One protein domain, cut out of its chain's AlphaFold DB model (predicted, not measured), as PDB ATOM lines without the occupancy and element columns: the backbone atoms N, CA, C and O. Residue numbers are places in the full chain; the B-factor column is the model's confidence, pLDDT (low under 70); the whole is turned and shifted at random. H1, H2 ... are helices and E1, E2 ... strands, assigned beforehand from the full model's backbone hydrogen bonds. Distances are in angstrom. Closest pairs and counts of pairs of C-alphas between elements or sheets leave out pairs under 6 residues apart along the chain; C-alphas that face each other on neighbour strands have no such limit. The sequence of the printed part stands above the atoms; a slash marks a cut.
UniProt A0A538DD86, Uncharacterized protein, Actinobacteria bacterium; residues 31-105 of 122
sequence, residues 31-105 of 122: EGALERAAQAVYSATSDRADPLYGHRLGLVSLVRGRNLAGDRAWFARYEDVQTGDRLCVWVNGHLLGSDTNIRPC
ATOM      1  N   GLU A  31       4.690   8.069 -26.182       84.44
ATOM      2  CA  GLU A  31       4.443   6.720 -25.678       84.44
ATOM      3  C   GLU A  31       5.719   5.877 -25.747       84.44
ATOM      4  O   GLU A  31       6.113   5.291 -24.741       84.44
ATOM      5  N   GLY A  32       6.435   5.915 -26.876       82.81
ATOM      6  CA  GLY A  32       7.723   5.235 -27.003       82.81
ATOM      7  C   GLY A  32       8.773   5.788 -26.034       82.81
ATOM      8  O   GLY A  32       9.618   5.044 -25.537       82.81
ATOM      9  N   ALA A  33       8.712   7.085 -25.714       84.81
ATOM     10  CA  ALA A  33       9.571   7.670 -24.695       84.81
ATOM     11  C   ALA A  33       9.239   7.165 -23.282       84.81
ATOM     12  O   ALA A  33      10.155   6.852 -22.523       84.81
ATOM     13  N   LEU A  34       7.951   7.059 -22.934       86.06
ATOM     14  CA  LEU A  34       7.507   6.496 -21.654       86.06
ATOM     15  C   LEU A  34       7.950   5.045 -21.491       86.06
ATOM     16  O   LEU A  34       8.489   4.692 -20.447       86.06
ATOM     17  N   GLU A  35       7.746   4.223 -22.518       85.44
ATOM     18  CA  GLU A  35       8.097   2.802 -22.493       85.44
ATOM     19  C   GLU A  35       9.603   2.605 -22.282       85.44
ATOM     20  O   GLU A  35      10.021   1.879 -21.381       85.44
ATOM     21  N   ARG A  36      10.436   3.346 -23.026       85.62
ATOM     22  CA  ARG A  36      11.897   3.312 -22.848       85.62
ATOM     23  C   ARG A  36      12.338   3.800 -21.470       85.62
ATOM     24  O   ARG A  36      13.250   3.218 -20.888       85.62
ATOM     25  N   ALA A  37      11.714   4.855 -20.944       85.81
ATOM     26  CA  ALA A  37      12.014   5.348 -19.602       85.81
ATOM     27  C   ALA A  37      11.638   4.319 -18.523       85.81
ATOM     28  O   ALA A  37      12.428   4.065 -17.616       85.81
ATOM     29  N   ALA A  38      10.466   3.691 -18.656       86.25
ATOM     30  CA  ALA A  38      10.004   2.649 -17.749       86.25
ATOM     31  C   ALA A  38      10.925   1.425 -17.780       86.25
ATOM     32  O   ALA A  38      11.260   0.902 -16.722       86.25
ATOM     33  N   GLN A  39      11.395   1.016 -18.962       86.44
ATOM     34  CA  GLN A  39      12.359  -0.076 -19.093       86.44
ATOM     35  C   GLN A  39      13.688   0.248 -18.399       86.44
ATOM     36  O   GLN A  39      14.203  -0.585 -17.660       86.44
ATOM     37  N   ALA A  40      14.218   1.464 -18.579       84.31
ATOM     38  CA  ALA A  40      15.451   1.886 -17.914       84.31
ATOM     39  C   ALA A  40      15.310   1.866 -16.381       84.31
ATOM     40  O   ALA A  40      16.177   1.340 -15.687       84.31
ATOM     41  N   VAL A  41      14.192   2.384 -15.862       86.38
ATOM     42  CA  VAL A  41      13.861   2.343 -14.429       86.38
ATOM     43  C   VAL A  41      13.702   0.914 -13.926       86.38
ATOM     44  O   VAL A  41      14.221   0.578 -12.865       86.38
ATOM     45  N   TYR A  42      13.006   0.060 -14.673       87.50
ATOM     46  CA  TYR A  42      12.819  -1.336 -14.296       87.50
ATOM     47  C   TYR A  42      14.159  -2.069 -14.191       87.50
ATOM     48  O   TYR A  42      14.401  -2.749 -13.197       87.50
ATOM     49  N   SER A  43      15.050  -1.886 -15.170       86.56
ATOM     50  CA  SER A  43      16.399  -2.454 -15.130       86.56
ATOM     51  C   SER A  43      17.183  -1.974 -13.907       86.56
ATOM     52  O   SER A  43      17.691  -2.812 -13.171       86.56
ATOM     53  N   ALA A  44      17.204  -0.667 -13.632       85.19
ATOM     54  CA  ALA A  44      17.926  -0.111 -12.484       85.19
ATOM     55  C   ALA A  44      17.356  -0.578 -11.134       85.19
ATOM     56  O   ALA A  44      18.086  -0.906 -10.213       85.19
ATOM     57  N   THR A  45      16.032  -0.663 -11.010       88.56
ATOM     58  CA  THR A  45      15.385  -1.097  -9.758       88.56
ATOM     59  C   THR A  45      15.435  -2.609  -9.532       88.56
ATOM     60  O   THR A  45      15.219  -3.067  -8.407       88.56
ATOM     61  N   SER A  46      15.738  -3.390 -10.573       88.44
ATOM     62  CA  SER A  46      15.807  -4.858 -10.519       88.44
ATOM     63  C   SER A  46      17.236  -5.409 -10.486       88.44
ATOM     64  O   SER A  46      17.423  -6.566 -10.105       88.44
ATOM     65  N   ASP A  47      18.240  -4.619 -10.871       86.69
ATOM     66  CA  ASP A  47      19.649  -5.018 -10.850       86.69
ATOM     67  C   ASP A  47      20.274  -4.758  -9.477       86.69
ATOM     68  O   ASP A  47      20.334  -3.625  -9.019       86.69
ATOM     69  N   ARG A  48      20.781  -5.811  -8.823       89.00
ATOM     70  CA  ARG A  48      21.432  -5.723  -7.503       89.00
ATOM     71  C   ARG A  48      22.735  -4.931  -7.507       89.00
ATOM     72  O   ARG A  48      23.201  -4.563  -6.431       89.00
ATOM     73  N   ALA A  49      23.351  -4.743  -8.671       87.12
ATOM     74  CA  ALA A  49      24.541  -3.917  -8.809       87.12
ATOM     75  C   ALA A  49      24.209  -2.415  -8.863       87.12
ATOM     76  O   ALA A  49      25.109  -1.596  -8.675       87.12
ATOM     77  N   ASP A  50      22.946  -2.048  -9.100       84.44
ATOM     78  CA  ASP A  50      22.517  -0.658  -9.206       84.44
ATOM     79  C   ASP A  50      22.142  -0.092  -7.820       84.44
ATOM     80  O   ASP A  50      21.487  -0.771  -7.020       84.44
ATOM     81  N   PRO A  51      22.521   1.159  -7.503       83.88
ATOM     82  CA  PRO A  51      22.120   1.813  -6.257       83.88
ATOM     83  C   PRO A  51      20.601   1.972  -6.097       83.88
ATOM     84  O   PRO A  51      20.144   2.187  -4.979       83.88
ATOM     85  N   LEU A  52      19.823   1.877  -7.179       85.44
ATOM     86  CA  LEU A  52      18.362   1.943  -7.162       85.44
ATOM     87  C   LEU A  52      17.701   0.574  -6.942       85.44
ATOM     88  O   LEU A  52      16.471   0.487  -6.974       85.44
ATOM     89  N   TYR A  53      18.466  -0.493  -6.692       89.62
ATOM     90  CA  TYR A  53      17.913  -1.822  -6.443       89.62
ATOM     91  C   TYR A  53      16.871  -1.823  -5.318       89.62
ATOM     92  O   TYR A  53      17.145  -1.439  -4.181       89.62
ATOM     93  N   GLY A  54      15.666  -2.309  -5.618       89.62
ATOM     94  CA  GLY A  54      14.565  -2.371  -4.656       89.62
ATOM     95  C   GLY A  54      13.871  -1.031  -4.384       89.62
ATOM     96  O   GLY A  54      12.902  -1.010  -3.618       89.62
ATOM     97  N   HIS A  55      14.307   0.058  -5.028       90.06
ATOM     98  CA  HIS A  55      13.632   1.347  -4.950       90.06
ATOM     99  C   HIS A  55      12.334   1.347  -5.758       90.06
ATOM    100  O   HIS A  55      12.226   0.732  -6.821       90.06
ATOM    101  N   ARG A  56      11.314   2.054  -5.257       90.00
ATOM    102  CA  ARG A  56      10.033   2.202  -5.960       90.00
ATOM    103  C   ARG A  56       9.943   3.593  -6.566       90.00
ATOM    104  O   ARG A  56       9.658   4.556  -5.864       90.00
ATOM    105  N   LEU A  57      10.127   3.675  -7.878       89.06
ATOM    106  CA  LEU A  57      10.075   4.933  -8.615       89.06
ATOM    107  C   LEU A  57       8.682   5.162  -9.219       89.06
ATOM    108  O   LEU A  57       8.203   4.373 -10.033       89.06
ATOM    109  N   GLY A  58       8.030   6.260  -8.838       89.69
ATOM    110  CA  GLY A  58       6.768   6.722  -9.411       89.69
ATOM    111  C   GLY A  58       7.006   7.750 -10.512       89.69
ATOM    112  O   GLY A  58       7.705   8.737 -10.298       89.69
ATOM    113  N   LEU A  59       6.428   7.550 -11.698       88.94
ATOM    114  CA  LEU A  59       6.512   8.543 -12.770       88.94
ATOM    115  C   LEU A  59       5.699   9.791 -12.394       88.94
ATOM    116  O   LEU A  59       4.484   9.721 -12.230       88.94
ATOM    117  N   VAL A  60       6.362  10.944 -12.334       90.44
ATOM    118  CA  VAL A  60       5.741  12.240 -12.022       90.44
ATOM    119  C   VAL A  60       5.332  12.977 -13.291       90.44
ATOM    120  O   VAL A  60       4.255  13.561 -13.366       90.44
ATOM    121  N   SER A  61       6.215  13.021 -14.288       86.44
ATOM    122  CA  SER A  61       5.963  13.788 -15.511       86.44
ATOM    123  C   SER A  61       6.876  13.361 -16.648       86.44
ATOM    124  O   SER A  61       8.047  13.077 -16.418       86.44
ATOM    125  N   LEU A  62       6.372  13.435 -17.878       85.62
ATOM    126  CA  LEU A  62       7.179  13.351 -19.091       85.62
ATOM    127  C   LEU A  62       7.135  14.702 -19.808       85.62
ATOM    128  O   LEU A  62       6.059  15.149 -20.208       85.62
ATOM    129  N   VAL A  63       8.290  15.341 -19.978       85.31
ATOM    130  CA  VAL A  63       8.409  16.657 -20.620       85.31
ATOM    131  C   VAL A  63       9.382  16.615 -21.794       85.31
ATOM    132  O   VAL A  63      10.247  15.747 -21.885       85.31
ATOM    133  N   ARG A  64       9.231  17.557 -22.724       84.75
ATOM    134  CA  ARG A  64      10.184  17.767 -23.820       84.75
ATOM    135  C   ARG A  64      11.335  18.635 -23.313       84.75
ATOM    136  O   ARG A  64      11.087  19.619 -22.621       84.75
ATOM    137  N   GLY A  65      12.572  18.313 -23.674       80.75
ATOM    138  CA  GLY A  65      13.739  19.102 -23.280       80.75
ATOM    139  C   GLY A  65      14.971  18.809 -24.131       80.75
ATOM    140  O   GLY A  65      14.863  18.297 -25.246       80.75
ATOM    141  N   ARG A  66      16.156  19.139 -23.611       77.38
ATOM    142  CA  ARG A  66      17.437  18.811 -24.252       77.38
ATOM    143  C   ARG A  66      18.369  18.010 -23.347       77.38
ATOM    144  O   ARG A  66      18.475  18.350 -22.179       77.38
ATOM    145  N   ASN A  67      19.029  16.971 -23.850       74.06
ATOM    146  CA  ASN A  67      20.017  16.197 -23.090       74.06
ATOM    147  C   ASN A  67      21.242  17.057 -22.693       74.06
ATOM    148  O   ASN A  67      21.340  18.233 -23.047       74.06
ATOM    149  N   LEU A  68      22.200  16.460 -21.977       70.19
ATOM    150  CA  LEU A  68      23.436  17.149 -21.570       70.19
ATOM    151  C   LEU A  68      24.318  17.588 -22.755       70.19
ATOM    152  O   LEU A  68      25.107  18.514 -22.601       70.19
ATOM    153  N   ALA A  69      24.166  16.963 -23.925       72.69
ATOM    154  CA  ALA A  69      24.843  17.343 -25.164       72.69
ATOM    155  C   ALA A  69      24.117  18.469 -25.937       72.69
ATOM    156  O   ALA A  69      24.639  18.979 -26.924       72.69
ATOM    157  N   GLY A  70      22.929  18.890 -25.487       70.75
ATOM    158  CA  GLY A  70      22.109  19.914 -26.136       70.75
ATOM    159  C   GLY A  70      21.123  19.391 -27.189       70.75
ATOM    160  O   GLY A  70      20.355  20.188 -27.739       70.75
ATOM    161  N   ASP A  71      21.072  18.081 -27.436       77.44
ATOM    162  CA  ASP A  71      20.133  17.464 -28.374       77.44
ATOM    163  C   ASP A  71      18.733  17.381 -27.789       77.44
ATOM    164  O   ASP A  71      18.550  17.185 -26.589       77.44
ATOM    165  N   ARG A  72      17.718  17.453 -28.651       80.56
ATOM    166  CA  ARG A  72      16.324  17.220 -28.253       80.56
ATOM    167  C   ARG A  72      16.199  15.832 -27.623       80.56
ATOM    168  O   ARG A  72      16.628  14.854 -28.221       80.56
ATOM    169  N   ALA A  73      15.566  15.754 -26.458       83.12
ATOM    170  CA  ALA A  73      15.315  14.505 -25.747       83.12
ATOM    171  C   ALA A  73      14.029  14.596 -24.921       83.12
ATOM    172  O   ALA A  73      13.630  15.671 -24.460       83.12
ATOM    173  N   TRP A  74      13.381  13.458 -24.710       83.75
ATOM    174  CA  TRP A  74      12.308  13.365 -23.729       83.75
ATOM    175  C   TRP A  74      12.893  13.203 -22.323       83.75
ATOM    176  O   TRP A  74      13.890  12.511 -22.129       83.75
ATOM    177  N   PHE A  75      12.254  13.847 -21.353       83.00
ATOM    178  CA  PHE A  75      12.636  13.867 -19.947       83.00
ATOM    179  C   PHE A  75      11.545  13.220 -19.113       83.00
ATOM    180  O   PHE A  75      10.505  13.841 -18.865       83.00
ATOM    181  N   ALA A  76      11.774  11.988 -18.680       86.69
ATOM    182  CA  ALA A  76      10.896  11.327 -17.730       86.69
ATOM    183  C   ALA A  76      11.397  11.617 -16.315       86.69
ATOM    184  O   ALA A  76      12.519  11.264 -15.956       86.69
ATOM    185  N   ARG A  77      10.576  12.298 -15.520       88.62
ATOM    186  CA  ARG A  77      10.850  12.577 -14.114       88.62
ATOM    187  C   ARG A  77      10.146  11.543 -13.260       88.62
ATOM    188  O   ARG A  77       8.925  11.419 -13.333       88.62
ATOM    189  N   TYR A  78      10.922  10.880 -12.427       89.94
ATOM    190  CA  TYR A  78      10.481   9.944 -11.420       89.94
ATOM    191  C   TYR A  78      10.721  10.521 -10.031       89.94
ATOM    192  O   TYR A  78      11.590  11.370  -9.826       89.94
ATOM    193  N   GLU A  79       9.928  10.052  -9.087       89.44
ATOM    194  CA  GLU A  79      10.100  10.301  -7.668       89.44
ATOM    195  C   GLU A  79      10.239   8.961  -6.965       89.44
ATOM    196  O   GLU A  79       9.475   8.027  -7.219       89.44
ATOM    197  N   ASP A  80      11.250   8.863  -6.122       89.94
ATOM    198  CA  ASP A  80      11.434   7.734  -5.243       89.94
ATOM    199  C   ASP A  80      10.401   7.804  -4.119       89.94
ATOM    200  O   ASP A  80      10.390   8.733  -3.316       89.94
ATOM    201  N   VAL A  81       9.517   6.812  -4.058       88.50
ATOM    202  CA  VAL A  81       8.445   6.755  -3.058       88.50
ATOM    203  C   VAL A  81       8.999   6.519  -1.647       88.50
ATOM    204  O   VAL A  81       8.318   6.807  -0.665       88.50
ATOM    205  N   GLN A  82      10.214   5.985  -1.521       87.25
ATOM    206  CA  GLN A  82      10.843   5.693  -0.236       87.25
ATOM    207  C   GLN A  82      11.616   6.895   0.310       87.25
ATOM    208  O   GLN A  82      11.519   7.169   1.505       87.25
ATOM    209  N   THR A  83      12.370   7.605  -0.534       86.38
ATOM    210  CA  THR A  83      13.227   8.723  -0.091       86.38
ATOM    211  C   THR A  83      12.651  10.106  -0.399       86.38
ATOM    212  O   THR A  83      13.045  11.088   0.226       86.38
ATOM    213  N   GLY A  84      11.710  10.205  -1.343       84.31
ATOM    214  CA  GLY A  84      11.219  11.470  -1.898       84.31
ATOM    215  C   GLY A  84      12.167  12.104  -2.924       84.31
ATOM    216  O   GLY A  84      11.921  13.223  -3.387       84.31
ATOM    217  N   ASP A  85      13.258  11.424  -3.291       84.62
ATOM    218  CA  ASP A  85      14.230  11.948  -4.246       84.62
ATOM    219  C   ASP A  85      13.671  11.984  -5.667       84.62
ATOM    220  O   ASP A  85      12.937  11.102  -6.109       84.62
ATOM    221  N   ARG A  86      14.053  13.013  -6.430       84.31
ATOM    222  CA  ARG A  86      13.625  13.173  -7.825       84.31
ATOM    223  C   ARG A  86      14.718  12.754  -8.790       84.31
ATOM    224  O   ARG A  86      15.773  13.388  -8.876       84.31
ATOM    225  N   LEU A  87      14.406  11.740  -9.581       84.81
ATOM    226  CA  LEU A  87      15.287  11.151 -10.576       84.81
ATOM    227  C   LEU A  87      14.783  11.479 -11.979       84.81
ATOM    228  O   LEU A  87      13.584  11.527 -12.242       84.81
ATOM    229  N   CYS A  88      15.702  11.740 -12.894       83.38
ATOM    230  CA  CYS A  88      15.410  12.083 -14.273       83.38
ATOM    231  C   CYS A  88      16.038  11.053 -15.203       83.38
ATOM    232  O   CYS A  88      17.190  10.663 -15.020       83.38
ATOM    233  N   VAL A  89      15.267  10.663 -16.217       83.38
ATOM    234  CA  VAL A  89      15.672   9.742 -17.276       83.38
ATOM    235  C   VAL A  89      15.571  10.455 -18.614       83.38
ATOM    236  O   VAL A  89      14.508  10.969 -18.982       83.38
ATOM    237  N   TRP A  90      16.682  10.484 -19.343       80.81
ATOM    238  CA  TRP A  90      16.749  11.042 -20.688       80.81
ATOM    239  C   TRP A  90      16.495   9.951 -21.716       80.81
ATOM    240  O   TRP A  90      17.201   8.947 -21.760       80.81
ATOM    241  N   VAL A  91      15.514  10.176 -22.585       76.31
ATOM    242  CA  VAL A  91      15.191   9.262 -23.681       76.31
ATOM    243  C   VAL A  91      15.487   9.950 -25.008       76.31
ATOM    244  O   VAL A  91      15.037  11.072 -25.245       76.31
ATOM    245  N   ASN A  92      16.260   9.259 -25.852       70.69
ATOM    246  CA  ASN A  92      16.916   9.733 -27.086       70.69
ATOM    247  C   ASN A  92      18.189  10.571 -26.901       70.69
ATOM    248  O   ASN A  92      18.763  11.017 -27.889       70.69
ATOM    249  N   GLY A  93      18.679  10.738 -25.672       51.84
ATOM    250  CA  GLY A  93      20.045  11.194 -25.449       51.84
ATOM    251  C   GLY A  93      20.976   9.994 -25.422       51.84
ATOM    252  O   GLY A  93      20.867   9.167 -24.523       51.84
ATOM    253  N   HIS A  94      21.869   9.878 -26.399       42.59
ATOM    254  CA  HIS A  94      22.994   8.957 -26.302       42.59
ATOM    255  C   HIS A  94      23.862   9.431 -25.126       42.59
ATOM    256  O   HIS A  94      24.580  10.420 -25.248       42.59
ATOM    257  N   LEU A  95      23.746   8.799 -23.958       43.59
ATOM    258  CA  LEU A  95      24.797   8.904 -22.956       43.59
ATOM    259  C   LEU A  95      25.907   7.981 -23.447       43.59
ATOM    260  O   LEU A  95      25.781   6.758 -23.442       43.59
ATOM    261  N   LEU A  96      26.934   8.610 -24.016       32.97
ATOM    262  CA  LEU A  96      28.186   7.974 -24.391       32.97
ATOM    263  C   LEU A  96      28.744   7.248 -23.166       32.97
ATOM    264  O   LEU A  96      29.352   7.879 -22.310       32.97
ATOM    265  N   GLY A  97      28.536   5.934 -23.121       33.28
ATOM    266  CA  GLY A  97      29.135   5.053 -22.130       33.28
ATOM    267  C   GLY A  97      28.495   5.128 -20.743       33.28
ATOM    268  O   GLY A  97      28.310   6.197 -20.171       33.28
ATOM    269  N   SER A  98      28.260   3.939 -20.199       33.41
ATOM    270  CA  SER A  98      28.110   3.650 -18.772       33.41
ATOM    271  C   SER A  98      26.751   3.939 -18.129       33.41
ATOM    272  O   SER A  98      26.306   5.074 -17.995       33.41
ATOM    273  N   ASP A  99      26.139   2.825 -17.722       41.66
ATOM    274  CA  ASP A  99      25.490   2.601 -16.431       41.66
ATOM    275  C   ASP A  99      24.514   3.694 -15.980       41.66
ATOM    276  O   ASP A  99      24.861   4.740 -15.439       41.66
ATOM    277  N   THR A 100      23.246   3.379 -16.230       51.09
ATOM    278  CA  THR A 100      22.064   4.066 -15.718       51.09
ATOM    279  C   THR A 100      21.892   5.508 -16.226       51.09
ATOM    280  O   THR A 100      22.349   6.492 -15.651       51.09
ATOM    281  N   ASN A 101      21.057   5.671 -17.265       64.00
ATOM    282  CA  ASN A 101      20.531   6.968 -17.747       64.00
ATOM    283  C   ASN A 101      19.674   7.725 -16.698       64.00
ATOM    284  O   ASN A 101      18.961   8.669 -17.048       64.00
ATOM    285  N   ILE A 102      19.687   7.281 -15.439       68.31
ATOM    286  CA  ILE A 102      18.879   7.756 -14.325       68.31
ATOM    287  C   ILE A 102      19.804   8.548 -13.406       68.31
ATOM    288  O   ILE A 102      20.677   7.991 -12.748       68.31
ATOM    289  N   ARG A 103      19.627   9.867 -13.362       74.88
ATOM    290  CA  ARG A 103      20.413  10.753 -12.490       74.88
ATOM    291  C   ARG A 103      19.492  11.648 -11.675       74.88
ATOM    292  O   ARG A 103      18.346  11.845 -12.082       74.88
ATOM    293  N   PRO A 104      19.970  12.247 -10.569       76.75
ATOM    294  CA  PRO A 104      19.236  13.316  -9.911       76.75
ATOM    295  C   PRO A 104      18.814  14.358 -10.942       76.75
ATOM    296  O   PRO A 104      19.616  14.771 -11.787       76.75
ATOM    297  N   CYS A 105      17.544  14.756 -10.903       70.69
ATOM    298  CA  CYS A 105      17.071  15.778 -11.819       70.69
ATOM    299  C   CYS A 105      17.919  17.042 -11.662       70.69
ATOM    300  O   CYS A 105      18.157  17.467 -10.525       70.69
TER     301      CYS A 105
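This is residues 31 to 105 of the 122 residues of an uncharacterized protein of Actinobacteria bacterium (UniProt A0A538DD86). One helix, H1, lies slantwise over one face of a strongly twisted antiparallel sheet, making two layers. The sheet, in the order E1, E2, E3, E4, is a meander, each strand the antiparallel neighbour of the one before, with short E4 at one edge. The printed part has 75 residues, of mixed class, in the order H1, E1, E2, E3, E4; it is compact, with a radius of gyration of the C-alphas of 11.6 A and spans of 31 by 26 by 20 A.

Start at H1, residues 31 to 46, where every O i to N i+4 pair is within hydrogen-bond range. Its height over the sheet is 8.5 A, over E2, residues 72 to 80, and E3, residues 86 to 91; the closest C-alphas of H1 and E3 are Ala 33 and Val 91, 5.9 A apart. E1, residues 57 to 66, and E2 form a hairpin, with N 63 and O 75 within hydrogen-bond range at 2.9 A. In the hairpin E2 and E3, find N 76 and O 89 at 2.9 A; in that of E3 and E4, residues 102 to 104, N 88 and O 103 at 2.8 A.

Find C-alpha 31 at (4.443, 6.720, -25.678); H1 runs 22.2 A from there. E1, 22.2 A, bends by 71 degrees at residue 63; E2 is 25.4 A, E3 16.4 A, and E4 ends at C-alpha 104, (19.236, 13.316, -9.911).

The C-alphas farthest apart, Asp 71 and Gln 82, stand 31.9 A apart. The printed part has no cut and no long link; pLDDT is under 70 at residues 93 to 102.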